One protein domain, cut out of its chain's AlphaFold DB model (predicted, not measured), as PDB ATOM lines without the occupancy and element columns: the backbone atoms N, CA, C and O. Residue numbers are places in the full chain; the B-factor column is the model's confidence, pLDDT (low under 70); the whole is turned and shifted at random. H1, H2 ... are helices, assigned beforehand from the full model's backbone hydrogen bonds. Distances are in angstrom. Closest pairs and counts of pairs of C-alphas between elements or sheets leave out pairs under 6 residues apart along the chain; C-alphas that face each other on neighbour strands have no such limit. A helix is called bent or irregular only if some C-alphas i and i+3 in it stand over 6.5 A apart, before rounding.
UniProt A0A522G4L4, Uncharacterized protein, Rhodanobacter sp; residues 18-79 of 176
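AT A GLANCE: This is residues 18 to 79 of the 176 residues of an uncharacterized protein of Rhodanobacter sp (UniProt A0A522G4L4). The long helix H3 bends into an L, and the short helix H1 points its last residue, Leu 24, into that angle. H2 lies side by side with H1, and H4 sits by Leu 24. The printed part has 62 residues with four named helices, H1 to H4 in order, class all helix. It is compact, radius of gyration of the C-alphas 11.4 A, spanning 31 by 24 by 16 A.

HOW THE PARTS SIT: Start at H1, residues 18 to 24; it touches H2, residues 35 to 42, at Ile 23 and Ala 41, their closest C-alphas, 6.5 A apart, with a shallow tilt of 17 degrees, the same way. Next, H3, residues 44 to 65, is one helix by its hydrogen bonds but bent, C-alphas 53 and 56 being 7.8 A apart; arms H3a, 44 to 53, and H3b, 56 to 65, stand about perpendicular at 81 degrees. H1 only just touches H3a, with 3 pairs of C-alphas within 8 A, the closest Leu 24 and Trp 51, 6.9 A. H4, residues 72 to 77, only just touches H1, also with 3 pairs, the closest Leu 24 and Met 73, 6.0 A. Every O i to N i+4 pair is within hydrogen-bond range in H1, H3a and H4, against 5 of 6 in H3b and 1 of 4 in H2, where 5 of 5 O i to N i+3 pairs are.

IN THESE COORDINATES: Find C-alpha 18 at (-30.276, 18.601, -7.855), where H1 begins. H2 runs 12.1 A, H3a 14.5 A and H3b 14.7 A; H4 ends at C-alpha 77, (-49.596, 12.376, -6.250).

THE WHOLE: The C-alphas farthest apart, Phe 36 and Gly 68, are 32.1 A apart. The printed part has no cut and no long link, and no printed residue is under 70 in pLDDT.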
ATOM      1  N   PRO A  18     -29.852  17.305  -8.381       92.12
ATOM      2  CA  PRO A  18     -30.276  18.601  -7.855       92.12
ATOM      3  C   PRO A  18     -31.514  19.174  -8.554       92.12
ATOM      4  O   PRO A  18     -32.326  19.832  -7.905       92.12
ATOM      5  N   THR A  19     -31.701  18.892  -9.847       93.44
ATOM      6  CA  THR A  19     -32.877  19.320 -10.618       93.44
ATOM      7  C   THR A  19     -34.125  18.590 -10.135       93.44
ATOM      8  O   THR A  19     -35.138  19.227  -9.852       93.44
ATOM      9  N   HIS A  20     -34.059  17.264  -9.971       94.19
ATOM     10  CA  HIS A  20     -35.176  16.485  -9.424       94.19
ATOM     11  C   HIS A  20     -35.510  16.903  -7.994       94.19
ATOM     12  O   HIS A  20     -36.684  17.047  -7.660       94.19
ATOM     13  N   TRP A  21     -34.499  17.144  -7.153       94.06
ATOM     14  CA  TRP A  21     -34.726  17.663  -5.804       94.06
ATOM     15  C   TRP A  21     -35.426  19.022  -5.830       94.06
ATOM     16  O   TRP A  21     -36.368  19.237  -5.065       94.06
ATOM     17  N   ALA A  22     -35.013  19.912  -6.737       94.06
ATOM     18  CA  ALA A  22     -35.634  21.217  -6.889       94.06
ATOM     19  C   ALA A  22     -37.116  21.109  -7.279       94.06
ATOM     20  O   ALA A  22     -37.968  21.710  -6.628       94.06
ATOM     21  N   ILE A  23     -37.433  20.240  -8.244       93.56
ATOM     22  CA  ILE A  23     -38.808  19.934  -8.671       93.56
ATOM     23  C   ILE A  23     -39.650  19.357  -7.519       93.56
ATOM     24  O   ILE A  23     -40.798  19.750  -7.331       93.56
ATOM     25  N   LEU A  24     -39.105  18.422  -6.736       94.62
ATOM     26  CA  LEU A  24     -39.817  17.792  -5.614       94.62
ATOM     27  C   LEU A  24     -40.117  18.759  -4.457       94.62
ATOM     28  O   LEU A  24     -41.033  18.508  -3.670       94.62
ATOM     29  N   THR A  25     -39.320  19.821  -4.329       94.44
ATOM     30  CA  THR A  25     -39.346  20.772  -3.208       94.44
ATOM     31  C   THR A  25     -39.759  22.182  -3.623       94.44
ATOM     32  O   THR A  25     -39.570  23.112  -2.840       94.44
ATOM     33  N   ASP A  26     -40.309  22.355  -4.828       93.50
ATOM     34  CA  ASP A  26     -40.686  23.643  -5.429       93.50
ATOM     35  C   ASP A  26     -39.607  24.737  -5.274       93.50
ATOM     36  O   ASP A  26     -39.912  25.926  -5.143       93.50
ATOM     37  N   THR A  27     -38.331  24.348  -5.247       92.12
ATOM     38  CA  THR A  27     -37.222  25.303  -5.192       92.12
ATOM     39  C   THR A  27     -36.793  25.685  -6.609       92.12
ATOM     40  O   THR A  27     -37.022  24.923  -7.552       92.12
ATOM     41  N   PRO A  28     -36.203  26.880  -6.807       92.38
ATOM     42  CA  PRO A  28     -35.712  27.284  -8.117       92.38
ATOM     43  C   PRO A  28     -34.743  26.249  -8.687       92.38
ATOM     44  O   PRO A  28     -33.870  25.750  -7.973       92.38
ATOM     45  N   LEU A  29     -34.891  25.946  -9.979       90.88
ATOM     46  CA  LEU A  29     -33.969  25.043 -10.659       90.88
ATOM     47  C   LEU A  29     -32.539  25.621 -10.623       90.88
ATOM     48  O   LEU A  29     -32.376  26.843 -10.719       90.88
ATOM     49  N   PRO A  30     -31.504  24.768 -10.512       92.25
ATOM     50  CA  PRO A  30     -30.114  25.190 -10.670       92.25
ATOM     51  C   PRO A  30     -29.886  25.940 -11.991       92.25
ATOM     52  O   PRO A  30     -30.516  25.636 -13.004       92.25
ATOM     53  N   ALA A  31     -28.967  26.909 -12.004       90.94
ATOM     54  CA  ALA A  31     -28.680  27.706 -13.202       90.94
ATOM     55  C   ALA A  31     -28.111  26.866 -14.364       90.94
ATOM     56  O   ALA A  31     -28.274  27.218 -15.528       90.94
ATOM     57  N   ASP A  32     -27.457  25.756 -14.035       90.94
ATOM     58  CA  ASP A  32     -26.880  24.765 -14.939       90.94
ATOM     59  C   ASP A  32     -27.778  23.530 -15.125       90.94
ATOM     60  O   ASP A  32     -27.327  22.505 -15.639       90.94
ATOM     61  N   ALA A  33     -29.052  23.609 -14.716       88.88
ATOM     62  CA  ALA A  33     -29.986  22.501 -14.836       88.88
ATOM     63  C   ALA A  33     -30.117  22.038 -16.292       88.88
ATOM     64  O   ALA A  33     -30.382  22.818 -17.212       88.88
ATOM     65  N   ASN A  34     -29.990  20.729 -16.493       86.31
ATOM     66  CA  ASN A  34     -30.224  20.124 -17.792       86.31
ATOM     67  C   ASN A  34     -31.705  20.290 -18.172       86.31
ATOM     68  O   ASN A  34     -32.597  19.792 -17.481       86.31
ATOM     69  N   SER A  35     -31.971  20.951 -19.300       82.31
ATOM     70  CA  SER A  35     -33.332  21.194 -19.783       82.31
ATOM     71  C   SER A  35     -34.123  19.906 -20.018       82.31
ATOM     72  O   SER A  35     -35.334  19.907 -19.833       82.31
ATOM     73  N   PHE A  36     -33.463  18.797 -20.371       81.31
ATOM     74  CA  PHE A  36     -34.131  17.498 -20.501       81.31
ATOM     75  C   PHE A  36     -34.599  16.958 -19.149       81.31
ATOM     76  O   PHE A  36     -35.717  16.470 -19.053       81.31
ATOM     77  N   THR A  37     -33.798  17.117 -18.094       81.75
ATOM     78  CA  THR A  37     -34.195  16.739 -16.729       81.75
ATOM     79  C   THR A  37     -35.317  17.638 -16.210       81.75
ATOM     80  O   THR A  37     -36.194  17.186 -15.484       81.75
ATOM     81  N   ALA A  38     -35.359  18.909 -16.620       78.12
ATOM     82  CA  ALA A  38     -36.474  19.795 -16.284       78.12
ATOM     83  C   ALA A  38     -37.812  19.325 -16.895       78.12
ATOM     84  O   ALA A  38     -38.861  19.519 -16.280       78.12
ATOM     85  N   LEU A  39     -37.789  18.654 -18.057       82.56
ATOM     86  CA  LEU A  39     -38.989  18.054 -18.658       82.56
ATOM     87  C   LEU A  39     -39.530  16.872 -17.844       82.56
ATOM     88  O   LEU A  39     -40.717  16.559 -17.955       82.56
ATOM     89  N   ASP A  40     -38.713  16.250 -16.985       83.62
ATOM     90  CA  ASP A  40     -39.189  15.181 -16.107       83.62
ATOM     91  C   ASP A  40     -40.272  15.674 -15.147       83.62
ATOM     92  O   ASP A  40     -41.123  14.878 -14.765       83.62
ATOM     93  N   ALA A  41     -40.333  16.975 -14.834       79.12
ATOM     94  CA  ALA A  41     -41.435  17.558 -14.063       79.12
ATOM     95  C   ALA A  41     -42.815  17.218 -14.659       79.12
ATOM     96  O   ALA A  41     -43.793  17.070 -13.923       79.12
ATOM     97  N   GLU A  42     -42.891  17.034 -15.981       83.75
ATOM     98  CA  GLU A  42     -44.101  16.619 -16.691       83.75
ATOM     99  C   GLU A  42     -44.243  15.097 -16.822       83.75
ATOM    100  O   GLU A  42     -45.357  14.590 -17.008       83.75
ATOM    101  N   SER A  43     -43.161  14.342 -16.635       87.56
ATOM    102  CA  SER A  43     -43.156  12.880 -16.642       87.56
ATOM    103  C   SER A  43     -43.770  12.321 -15.358       87.56
ATOM    104  O   SER A  43     -43.164  12.291 -14.288       87.56
ATOM    105  N   TYR A  44     -45.019  11.855 -15.459       83.00
ATOM    106  CA  TYR A  44     -45.760  11.347 -14.303       83.00
ATOM    107  C   TYR A  44     -45.050  10.178 -13.611       83.00
ATOM    108  O   TYR A  44     -44.991  10.179 -12.385       83.00
ATOM    109  N   ASP A  45     -44.514   9.220 -14.369       88.50
ATOM    110  CA  ASP A  45     -43.983   7.970 -13.817       88.50
ATOM    111  C   ASP A  45     -42.605   8.157 -13.172       88.50
ATOM    112  O   ASP A  45     -42.377   7.660 -12.069       88.50
ATOM    113  N   VAL A  46     -41.720   8.939 -13.802       90.44
ATOM    114  CA  VAL A  46     -40.385   9.248 -13.259       90.44
ATOM    115  C   VAL A  46     -40.516   9.978 -11.926       90.44
ATOM    116  O   VAL A  46     -39.989   9.533 -10.905       90.44
ATOM    117  N   MET A  47     -41.295  11.062 -11.906       93.88
ATOM    118  CA  MET A  47     -41.455  11.874 -10.703       93.88
ATOM    119  C   MET A  47     -42.267  11.175  -9.616       93.88
ATOM    120  O   MET A  47     -42.064  11.461  -8.439       93.88
ATOM    121  N   ARG A  48     -43.144  10.228  -9.975       94.38
ATOM    122  CA  ARG A  48     -43.891   9.439  -8.992       94.38
ATOM    123  C   ARG A  48     -42.967   8.557  -8.162       94.38
ATOM    124  O   ARG A  48     -43.120   8.534  -6.948       94.38
ATOM    125  N   LEU A  49     -42.024   7.857  -8.793       94.00
ATOM    126  CA  LEU A  49     -41.082   6.986  -8.077       94.00
ATOM    127  C   LEU A  49     -40.224   7.796  -7.100       94.00
ATOM    128  O   LEU A  49     -40.121   7.457  -5.923       94.00
ATOM    129  N   LEU A  50     -39.697   8.930  -7.566       94.69
ATOM    130  CA  LEU A  50     -38.937   9.846  -6.718       94.69
ATOM    131  C   LEU A  50     -39.797  10.421  -5.586       94.69
ATOM    132  O   LEU A  50     -39.370  10.473  -4.434       94.69
ATOM    133  N   TRP A  51     -41.036  10.822  -5.872       96.62
ATOM    134  CA  TRP A  51     -41.953  11.265  -4.829       96.62
ATOM    135  C   TRP A  51     -42.185  10.161  -3.794       96.62
ATOM    136  O   TRP A  51     -42.092  10.414  -2.596       96.62
ATOM    137  N   GLU A  52     -42.427   8.923  -4.222       96.38
ATOM    138  CA  GLU A  52     -42.664   7.807  -3.312       96.38
ATOM    139  C   GLU A  52     -41.480   7.581  -2.353       96.38
ATOM    140  O   GLU A  52     -41.712   7.405  -1.153       96.38
ATOM    141  N   ASP A  53     -40.245   7.697  -2.842       95.56
ATOM    142  CA  ASP A  53     -39.027   7.512  -2.045       95.56
ATOM    143  C   ASP A  53     -38.744   8.667  -1.064       95.56
ATOM    144  O   ASP A  53     -38.278   8.432   0.056       95.56
ATOM    145  N   TYR A  54     -39.036   9.917  -1.448       95.81
ATOM    146  CA  TYR A  54     -38.608  11.104  -0.691       95.81
ATOM    147  C   TYR A  54     -39.743  11.869   0.018       95.81
ATOM    148  O   TYR A  54     -39.454  12.687   0.902       95.81
ATOM    149  N   ARG A  55     -41.026  11.594  -0.280       96.94
ATOM    150  CA  ARG A  55     -42.182  12.381   0.213       96.94
ATOM    151  C   ARG A  55     -42.223  12.568   1.721       96.94
ATOM    152  O   ARG A  55     -42.557  13.649   2.189       96.94
ATOM    153  N   ALA A  56     -41.871  11.544   2.500       96.44
ATOM    154  CA  ALA A  56     -41.953  11.616   3.958       96.44
ATOM    155  C   ALA A  56     -41.000  12.677   4.536       96.44
ATOM    156  O   ALA A  56     -41.394  13.444   5.414       96.44
ATOM    157  N   GLY A  57     -39.767  12.746   4.019       95.62
ATOM    158  CA  GLY A  57     -38.784  13.752   4.427       95.62
ATOM    159  C   GLY A  57     -39.157  15.143   3.924       95.62
ATOM    160  O   GLY A  57     -39.197  16.086   4.711       95.62
ATOM    161  N   ILE A  58     -39.528  15.241   2.643       96.06
ATOM    162  CA  ILE A  58     -39.949  16.504   2.025       96.06
ATOM    163  C   ILE A  58     -41.120  17.113   2.794       96.06
ATOM    164  O   ILE A  58     -41.061  18.276   3.172       96.06
ATOM    165  N   LEU A  59     -42.166  16.333   3.084       96.06
ATOM    166  CA  LEU A  59     -43.331  16.828   3.817       96.06
ATOM    167  C   LEU A  59     -42.982  17.222   5.253       96.06
ATOM    168  O   LEU A  59     -43.481  18.240   5.730       96.06
ATOM    169  N   ALA A  60     -42.121  16.468   5.940       94.25
ATOM    170  CA  ALA A  60     -41.696  16.815   7.294       94.25
ATOM    171  C   ALA A  60     -40.966  18.168   7.343       94.25
ATOM    172  O   ALA A  60     -41.197  18.952   8.265       94.25
ATOM    173  N   ASP A  61     -40.116  18.461   6.360       93.88
ATOM    174  CA  ASP A  61     -39.377  19.726   6.293       93.88
ATOM    175  C   ASP A  61     -40.227  20.873   5.730       93.88
ATOM    176  O   ASP A  61     -40.171  22.003   6.231       93.88
ATOM    177  N   TRP A  62     -41.103  20.578   4.768       93.81
ATOM    178  CA  TRP A  62     -42.081  21.527   4.242       93.81
ATOM    179  C   TRP A  62     -43.025  22.016   5.336       93.81
ATOM    180  O   TRP A  62     -43.242  23.210   5.481       93.81
ATOM    181  N   ILE A  63     -43.553  21.116   6.165       93.12
ATOM    182  CA  ILE A  63     -44.484  21.466   7.246       93.12
ATOM    183  C   ILE A  63     -43.847  22.409   8.275       93.12
ATOM    184  O   ILE A  63     -44.537  23.265   8.830       93.12
ATOM    185  N   LYS A  64     -42.535  22.294   8.519       91.06
ATOM    186  CA  LYS A  64     -41.810  23.198   9.426       91.06
ATOM    187  C   LYS A  64     -41.663  24.604   8.840       91.06
ATOM    188  O   LYS A  64     -41.781  25.579   9.576       91.06
ATOM    189  N   SER A  65     -41.375  24.700   7.542       90.00
ATOM    190  CA  SER A  65     -41.063  25.966   6.860       90.00
ATOM    191  C   SER A  65     -42.303  26.682   6.308       90.00
ATOM    192  O   SER A  65     -42.387  27.905   6.369       90.00
ATOM    193  N   GLN A  66     -43.284  25.925   5.819       91.56
ATOM    194  CA  GLN A  66     -44.501  26.392   5.151       91.56
ATOM    195  C   GLN A  66     -45.768  25.661   5.673       91.56
ATOM    196  O   GLN A  66     -46.506  25.036   4.898       91.56
ATOM    197  N   PRO A  67     -46.062  25.711   6.990       93.19
ATOM    198  CA  PRO A  67     -47.210  25.034   7.598       93.19
ATOM    199  C   PRO A  67     -48.548  25.408   6.947       93.19
ATOM    200  O   PRO A  67     -48.861  26.580   6.731       93.19
ATOM    201  N   GLY A  68     -49.393  24.403   6.704       93.12
ATOM    202  CA  GLY A  68     -50.707  24.582   6.085       93.12
ATOM    203  C   GLY A  68     -50.684  24.734   4.563       93.12
ATOM    204  O   GLY A  68     -51.695  25.135   3.991       93.12
ATOM    205  N   THR A  69     -49.567  24.406   3.916       94.00
ATOM    206  CA  THR A  69     -49.432  24.313   2.453       94.00
ATOM    207  C   THR A  69     -48.761  22.994   2.069       94.00
ATOM    208  O   THR A  69     -48.302  22.253   2.945       94.00
ATOM    209  N   ARG A  70     -48.719  22.665   0.777       95.00
ATOM    210  CA  ARG A  70     -48.061  21.456   0.268       95.00
ATOM    211  C   ARG A  70     -47.296  21.756  -1.030       95.00
ATOM    212  O   ARG A  70     -47.765  22.615  -1.779       95.00
ATOM    213  N   PRO A  71     -46.194  21.035  -1.313       95.69
ATOM    214  CA  PRO A  71     -45.462  21.174  -2.571       95.69
ATOM    215  C   PRO A  71     -46.299  20.720  -3.772       95.69
ATOM    216  O   PRO A  71     -47.252  19.948  -3.614       95.69
ATOM    217  N   ALA A  72     -45.927  21.133  -4.985       93.88
ATOM    218  CA  ALA A  72     -46.651  20.803  -6.213       93.88
ATOM    219  C   ALA A  72     -46.801  19.284  -6.409       93.88
ATOM    220  O   ALA A  72     -47.871  18.797  -6.786       93.88
ATOM    221  N   MET A  73     -45.763  18.513  -6.076       95.69
ATOM    222  CA  MET A  73     -45.772  17.052  -6.210       95.69
ATOM    223  C   MET A  73     -46.765  16.366  -5.267       95.69
ATOM    224  O   MET A  73     -47.380  15.370  -5.647       95.69
ATOM    225  N   TRP A  74     -47.037  16.941  -4.092       97.50
ATOM    226  CA  TRP A  74     -48.106  16.443  -3.223       97.50
ATOM    227  C   TRP A  74     -49.476  16.588  -3.893       97.50
ATOM    228  O   TRP A  74     -50.271  15.651  -3.891       97.50
ATOM    229  N   TRP A  75     -49.740  17.727  -4.543       96.25
ATOM    230  CA  TRP A  75     -50.978  17.926  -5.305       96.25
ATOM    231  C   TRP A  75     -51.093  16.971  -6.490       96.25
ATOM    232  O   TRP A  75     -52.187  16.540  -6.838       96.25
ATOM    233  N   ARG A  76     -49.965  16.614  -7.104       94.75
ATOM    234  CA  ARG A  76     -49.924  15.677  -8.226       94.75
ATOM    235  C   ARG A  76     -50.175  14.233  -7.790       94.75
ATOM    236  O   ARG A  76     -50.894  13.522  -8.496       94.75
ATOM    237  N   TYR A  77     -49.651  13.798  -6.639       96.25
ATOM    238  CA  TYR A  77     -49.596  12.376  -6.250       96.25
ATOM    239  C   TYR A  77     -50.419  11.980  -5.015       96.25
ATOM    240  O   TYR A  77     -51.026  10.908  -5.038       96.25
ATOM    241  N   ASP A  78     -50.559  12.850  -4.019       97.19
ATOM    242  CA  ASP A  78     -51.156  12.495  -2.722       97.19
ATOM    243  C   ASP A  78     -52.471  13.225  -2.415       97.19
ATOM    244  O   ASP A  78     -53.199  12.814  -1.509       97.19
ATOM    245  N   ALA A  79     -52.797  14.299  -3.138       97.31
ATOM    246  CA  ALA A  79     -54.061  14.999  -2.937       97.31
ATOM    247  C   ALA A  79     -55.273  14.069  -3.182       97.31
ATOM    248  O   ALA A  79     -55.223  13.223  -4.085       97.31
TER     249      ALA A  79